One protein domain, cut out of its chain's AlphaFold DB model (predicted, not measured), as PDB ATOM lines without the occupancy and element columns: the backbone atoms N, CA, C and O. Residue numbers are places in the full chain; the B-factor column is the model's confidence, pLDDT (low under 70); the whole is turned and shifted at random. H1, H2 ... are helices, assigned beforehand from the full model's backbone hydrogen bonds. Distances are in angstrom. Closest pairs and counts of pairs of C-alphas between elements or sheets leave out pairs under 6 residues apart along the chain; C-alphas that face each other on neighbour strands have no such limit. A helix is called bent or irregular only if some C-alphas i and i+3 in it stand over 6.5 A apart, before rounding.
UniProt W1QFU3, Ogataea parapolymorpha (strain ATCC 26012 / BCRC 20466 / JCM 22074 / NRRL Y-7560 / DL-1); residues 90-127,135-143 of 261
ATOM      1  N   ASP A  90      22.072  16.487  -8.415       67.69
ATOM      2  CA  ASP A  90      22.363  16.783  -7.000       67.69
ATOM      3  C   ASP A  90      23.859  17.025  -6.734       67.69
ATOM      4  O   ASP A  90      24.229  17.829  -5.886       67.69
ATOM      5  N   ILE A  91      24.729  16.397  -7.530       77.19
ATOM      6  CA  ILE A  91      26.186  16.585  -7.534       77.19
ATOM      7  C   ILE A  91      26.634  18.008  -7.914       77.19
ATOM      8  O   ILE A  91      27.563  18.534  -7.301       77.19
ATOM      9  N   ASP A  92      25.991  18.659  -8.885       79.81
ATOM     10  CA  ASP A  92      26.375  19.994  -9.369       79.81
ATOM     11  C   ASP A  92      26.132  21.085  -8.309       79.81
ATOM     12  O   ASP A  92      26.806  22.117  -8.326       79.81
ATOM     13  N   LYS A  93      25.245  20.824  -7.338       78.06
ATOM     14  CA  LYS A  93      24.998  21.677  -6.163       78.06
ATOM     15  C   LYS A  93      26.203  21.762  -5.225       78.06
ATOM     16  O   LYS A  93      26.446  22.810  -4.636       78.06
ATOM     17  N   TYR A  94      26.937  20.658  -5.079       81.75
ATOM     18  CA  TYR A  94      28.092  20.548  -4.182       81.75
ATOM     19  C   TYR A  94      29.432  20.764  -4.909       81.75
ATOM     20  O   TYR A  94      30.484  20.774  -4.274       81.75
ATOM     21  N   GLY A  95      29.407  20.927  -6.236       83.12
ATOM     22  CA  GLY A  95      30.577  21.239  -7.055       83.12
ATOM     23  C   GLY A  95      30.791  22.742  -7.276       83.12
ATOM     24  O   GLY A  95      30.021  23.587  -6.826       83.12
ATOM     25  N   LEU A  96      31.816  23.095  -8.059       84.00
ATOM     26  CA  LEU A  96      32.160  24.491  -8.388       84.00
ATOM     27  C   LEU A  96      31.001  25.265  -9.047       84.00
ATOM     28  O   LEU A  96      30.877  26.477  -8.874       84.00
ATOM     29  N   LYS A  97      30.126  24.570  -9.783       80.62
ATOM     30  CA  LYS A  97      28.930  25.172 -10.389       80.62
ATOM     31  C   LYS A  97      27.943  25.689  -9.340       80.62
ATOM     32  O   LYS A  97      27.337  26.727  -9.577       80.62
ATOM     33  N   GLY A  98      27.836  25.029  -8.187       79.62
ATOM     34  CA  GLY A  98      27.021  25.468  -7.051       79.62
ATOM     35  C   GLY A  98      27.579  26.690  -6.315       79.62
ATOM     36  O   GLY A  98      26.821  27.396  -5.658       79.62
ATOM     37  N   LEU A  99      28.873  27.001  -6.478       83.00
ATOM     38  CA  LEU A  99      29.507  28.216  -5.944       83.00
ATOM     39  C   LEU A  99      29.286  29.442  -6.849       83.00
ATOM     40  O   LEU A  99      29.335  30.584  -6.394       83.00
ATOM     41  N   LEU A 100      29.022  29.229  -8.140       80.88
ATOM     42  CA  LEU A 100      28.849  30.311  -9.110       80.88
ATOM     43  C   LEU A 100      27.699  31.283  -8.752       80.88
ATOM     44  O   LEU A 100      27.917  32.491  -8.863       80.88
ATOM     45  N   PRO A 101      26.510  30.827  -8.304       78.75
ATOM     46  CA  PRO A 101      25.433  31.714  -7.856       78.75
ATOM     47  C   PRO A 101      25.814  32.546  -6.627       78.75
ATOM     48  O   PRO A 101      25.384  33.693  -6.505       78.75
ATOM     49  N   VAL A 102      26.656  31.985  -5.753       80.25
ATOM     50  CA  VAL A 102      27.162  32.648  -4.545       80.25
ATOM     51  C   VAL A 102      28.123  33.780  -4.911       80.25
ATOM     52  O   VAL A 102      27.988  34.910  -4.456       80.25
ATOM     53  N   LEU A 103      29.061  33.514  -5.823       76.44
ATOM     54  CA  LEU A 103      29.994  34.534  -6.318       76.44
ATOM     55  C   LEU A 103      29.294  35.635  -7.121       76.44
ATOM     56  O   LEU A 103      29.720  36.786  -7.103       76.44
ATOM     57  N   LYS A 104      28.207  35.296  -7.823       80.69
ATOM     58  CA  LYS A 104      27.372  36.264  -8.550       80.69
ATOM     59  C   LYS A 104      26.449  37.077  -7.639       80.69
ATOM     60  O   LYS A 104      25.658  37.868  -8.144       80.69
ATOM     61  N   MET A 105      26.528  36.865  -6.328       76.12
ATOM     62  CA  MET A 105      25.680  37.472  -5.313       76.12
ATOM     63  C   MET A 105      24.172  37.331  -5.591       76.12
ATOM     64  O   MET A 105      23.385  38.194  -5.214       76.12
ATOM     65  N   GLN A 106      23.747  36.240  -6.239       70.50
ATOM     66  CA  GLN A 106      22.344  36.059  -6.640       70.50
ATOM     67  C   GLN A 106      21.417  35.786  -5.447       70.50
ATOM     68  O   GLN A 106      20.243  36.131  -5.508       70.50
ATOM     69  N   ASN A 107      21.950  35.220  -4.356       71.94
ATOM     70  CA  ASN A 107      21.198  34.873  -3.148       71.94
ATOM     71  C   ASN A 107      21.840  35.487  -1.901       71.94
ATOM     72  O   ASN A 107      22.842  34.970  -1.415       71.94
ATOM     73  N   ASN A 108      21.249  36.557  -1.362       72.50
ATOM     74  CA  ASN A 108      21.839  37.345  -0.273       72.50
ATOM     75  C   ASN A 108      22.229  36.502   0.961       72.50
ATOM     76  O   ASN A 108      23.364  36.585   1.416       72.50
ATOM     77  N   GLU A 109      21.340  35.628   1.447       75.69
ATOM     78  CA  GLU A 109      21.596  34.793   2.635       75.69
ATOM     79  C   GLU A 109      22.720  33.769   2.421       75.69
ATOM     80  O   GLU A 109      23.588  33.589   3.275       75.69
ATOM     81  N   LEU A 110      22.744  33.118   1.253       79.38
ATOM     82  CA  LEU A 110      23.766  32.126   0.922       79.38
ATOM     83  C   LEU A 110      25.144  32.782   0.759       79.38
ATOM     84  O   LEU A 110      26.158  32.186   1.128       79.38
ATOM     85  N   ASN A 111      25.181  34.022   0.266       77.69
ATOM     86  CA  ASN A 111      26.405  34.816   0.195       77.69
ATOM     87  C   ASN A 111      26.916  35.155   1.594       77.69
ATOM     88  O   ASN A 111      28.099  34.983   1.850       77.69
ATOM     89  N   THR A 112      26.046  35.572   2.520       80.69
ATOM     90  CA  THR A 112      26.452  35.866   3.904       80.69
ATOM     91  C   THR A 112      27.062  34.642   4.588       80.69
ATOM     92  O   THR A 112      28.100  34.755   5.232       80.69
ATOM     93  N   ILE A 113      26.467  33.459   4.406       83.25
ATOM     94  CA  ILE A 113      26.976  32.214   5.004       83.25
ATOM     95  C   ILE A 113      28.294  31.771   4.347       83.25
ATOM     96  O   ILE A 113      29.188  31.288   5.036       83.25
ATOM     97  N   THR A 114      28.428  31.927   3.025       82.00
ATOM     98  CA  THR A 114      29.595  31.414   2.279       82.00
ATOM     99  C   THR A 114      30.785  32.372   2.292       82.00
ATOM    100  O   THR A 114      31.927  31.933   2.383       82.00
ATOM    101  N   THR A 115      30.542  33.677   2.175       83.44
ATOM    102  CA  THR A 115      31.579  34.718   2.239       83.44
ATOM    103  C   THR A 115      31.981  35.012   3.686       83.44
ATOM    104  O   THR A 115      33.113  35.424   3.931       83.44
ATOM    105  N   GLY A 116      31.089  34.733   4.639       81.25
ATOM    106  CA  GLY A 116      31.310  34.963   6.058       81.25
ATOM    107  C   GLY A 116      31.063  36.412   6.472       81.25
ATOM    108  O   GLY A 116      30.780  37.294   5.658       81.25
ATOM    109  N   LEU A 117      31.164  36.640   7.778       82.81
ATOM    110  CA  LEU A 117      31.118  37.954   8.410       82.81
ATOM    111  C   LEU A 117      32.465  38.210   9.077       82.81
ATOM    112  O   LEU A 117      33.077  37.285   9.615       82.81
ATOM    113  N   ASP A 118      32.909  39.462   9.068       79.62
ATOM    114  CA  ASP A 118      34.069  39.854   9.858       79.62
ATOM    115  C   ASP A 118      33.714  39.775  11.350       79.62
ATOM    116  O   ASP A 118      32.846  40.495  11.844       79.62
ATOM    117  N   LEU A 119      34.382  38.876  12.074       75.38
ATOM    118  CA  LEU A 119      34.157  38.660  13.502       75.38
ATOM    119  C   LEU A 119      34.643  39.841  14.347       75.38
ATOM    120  O   LEU A 119      34.117  40.064  15.435       75.38
ATOM    121  N   ASN A 120      35.583  40.639  13.835       74.56
ATOM    122  CA  ASN A 120      36.044  41.836  14.527       74.56
ATOM    123  C   ASN A 120      34.945  42.918  14.558       74.56
ATOM    124  O   ASN A 120      34.837  43.677  15.519       74.56
ATOM    125  N   MET A 121      34.046  42.930  13.561       74.06
ATOM    126  CA  MET A 121      32.851  43.787  13.578       74.06
ATOM    127  C   MET A 121      31.832  43.383  14.654       74.06
ATOM    128  O   MET A 121      30.959  44.180  14.989       74.06
ATOM    129  N   LEU A 122      31.939  42.176  15.221       71.44
ATOM    130  CA  LEU A 122      31.095  41.707  16.326       71.44
ATOM    131  C   LEU A 122      31.657  42.092  17.705       71.44
ATOM    132  O   LEU A 122      31.146  41.626  18.721       71.44
ATOM    133  N   GLY A 123      32.704  42.927  17.752       68.81
ATOM    134  CA  GLY A 123      33.349  43.345  19.000       68.81
ATOM    135  C   GLY A 123      34.155  42.231  19.673       68.81
ATOM    136  O   GLY A 123      34.497  42.344  20.847       68.81
ATOM    137  N   LEU A 124      34.444  41.148  18.945       73.62
ATOM    138  CA  LEU A 124      35.291  40.055  19.404       73.62
ATOM    139  C   LEU A 124      36.714  40.305  18.910       73.62
ATOM    140  O   LEU A 124      37.006  40.135  17.729       73.62
ATOM    141  N   ASP A 125      37.610  40.685  19.816       70.38
ATOM    142  CA  ASP A 125      39.037  40.750  19.508       70.38
ATOM    143  C   ASP A 125      39.605  39.324  19.462       70.38
ATOM    144  O   ASP A 125      39.940  38.727  20.485       70.38
ATOM    145  N   VAL A 126      39.656  38.745  18.259       72.00
ATOM    146  CA  VAL A 126      40.189  37.391  18.001       72.00
ATOM    147  C   VAL A 126      41.715  37.411  17.831       72.00
ATOM    148  O   VAL A 126      42.330  36.391  17.525       72.00
ATOM    149  N   THR A 127      42.363  38.566  18.011       74.56
ATOM    150  CA  THR A 127      43.820  38.655  17.913       74.56
ATOM    151  C   THR A 127      44.430  37.919  19.110       74.56
ATOM    152  O   THR A 127      44.148  38.295  20.251       74.56
ATOM    153  N   ILE A 135      38.514  34.375  25.675       75.06
ATOM    154  CA  ILE A 135      37.348  35.229  25.380       75.06
ATOM    155  C   ILE A 135      36.096  34.819  26.168       75.06
ATOM    156  O   ILE A 135      35.276  35.667  26.496       75.06
ATOM    157  N   SER A 136      35.970  33.538  26.539       76.12
ATOM    158  CA  SER A 136      34.843  33.014  27.321       76.12
ATOM    159  C   SER A 136      34.701  33.656  28.701       76.12
ATOM    160  O   SER A 136      33.604  33.658  29.247       76.12
ATOM    161  N   LYS A 137      35.782  34.209  29.265       75.75
ATOM    162  CA  LYS A 137      35.755  34.874  30.574       75.75
ATOM    163  C   LYS A 137      35.202  36.298  30.514       75.75
ATOM    164  O   LYS A 137      34.713  36.784  31.523       75.75
ATOM    165  N   THR A 138      35.274  36.941  29.350       73.19
ATOM    166  CA  THR A 138      34.826  38.330  29.123       73.19
ATOM    167  C   THR A 138      33.583  38.385  28.224       73.19
ATOM    168  O   THR A 138      33.023  39.449  27.973       73.19
ATOM    169  N   PHE A 139      33.122  37.234  27.729       77.00
ATOM    170  CA  PHE A 139      31.973  37.136  26.843       77.00
ATOM    171  C   PHE A 139      30.665  37.398  27.596       77.00
ATOM    172  O   PHE A 139      30.174  36.541  28.330       77.00
ATOM    173  N   ALA A 140      30.098  38.589  27.394       77.25
ATOM    174  CA  ALA A 140      28.913  39.029  28.122       77.25
ATOM    175  C   ALA A 140      27.616  38.348  27.664       77.25
ATOM    176  O   ALA A 140      26.788  37.955  28.486       77.25
ATOM    177  N   SER A 141      27.418  38.219  26.349       79.94
ATOM    178  CA  SER A 141      26.209  37.632  25.775       79.94
ATOM    179  C   SER A 141      26.410  37.180  24.324       79.94
ATOM    180  O   SER A 141      27.162  37.824  23.590       79.94
ATOM    181  N   PRO A 142      25.674  36.143  23.866       81.38
ATOM    182  CA  PRO A 142      25.584  35.765  22.454       81.38
ATOM    183  C   PRO A 142      25.092  36.864  21.505       81.38
ATOM    184  O   PRO A 142      25.367  36.787  20.310       81.38
ATOM    185  N   TRP A 143      24.368  37.871  22.008       81.88
ATOM    186  CA  TRP A 143      23.847  38.972  21.194       81.88
ATOM    187  C   TRP A 143      24.491  40.298  21.584       81.88
ATOM    188  O   TRP A 143      24.357  40.749  22.720       81.88
TER     189      TRP A 143
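Overview. This is residues 90 to 127 and 135 to 143 of the 261 residues of a protein of Ogataea parapolymorpha (strain ATCC 26012 / BCRC 20466 / JCM 22074 / NRRL Y-7560 / DL-1) (UniProt W1QFU3). Going along the printed part from its first residue, you see a strung-out row of short helices with no single core: H1, H2 and H3 make a loose zigzag in one half of the rod, with H2 crossing steeply into H3. From there a thin stretch that stands free, residues 116 to 121, of which 119 to 121 belong to the tiny helix H4, runs on along the rod, and the far end is made of residues 123 to 127 and 135 to 143, which hold no named element. The printed part has 47 residues, with four named helices in the order H1, H2, H3, H4 and no named strand; its class is all helix. It is extended, with a radius of gyration of the C-alphas of 15.7 A, and the C-alphas span 44 by 20 by 19 A, a rod.

Along the chain. Find C-alpha 90 at (22.363, 16.783, -7.000); there H1, residues 90 to 94, begins, 7.4 A from first to last C-alpha. After Gly 95 comes H2, residues 96 to 103, 10.5 A long. H2 is neither bent nor irregular, but only just: C-alphas 98 and 101 are 6.5 A apart. Look next at C-alpha 108, at (21.839, 37.345, -0.273), where H3 begins; it holds residues 108 to 115 and is 10.4 A long. H4, residues 119 to 122, is 5.2 A long and ends with C-alpha 122 at (31.095, 41.707, 16.326).

Arrangement. Start at H1, which is close to H2 but not clearly touching it; their closest C-alphas, those of Asp 92 and Gly 98, are 6.0 A apart. H2 and H3 touch, and their closest C-alphas, those of Val 102 and Asn 111, are 5.3 A apart. Their lines stand at a steep tilt of 65 degrees, opposite ways. H1 and H3 are apart, and H4 is apart from H1, H2 and H3. In the backbone of H3 each O i to N i+4 pair is within hydrogen-bond range; in H2 it is 2 of 4, in H1 0 of 1 with 2 of 2 O i to N i+3 pairs within range, and H4 is too short for an O i to N i+4 pair.

Size, cuts and confidence. The two C-alphas farthest apart are those of Asp 90 and Thr 138, at 43.9 A. The links H1 to H2, H2 to H3 and H3 to H4 are tight. Residues 91 to 97, of which 91 to 94 belong to H1, stand free, as do residues 116 to 121, of which 119 to 121 belong to H4. When you reach C-alpha 127, expect a cut: residues 128 to 134 are not printed, and C-alphas 127 and 135 are 10.5 A apart across it. The mean pLDDT of the printed part is 77.5, and residues 90 and 123 are under 70.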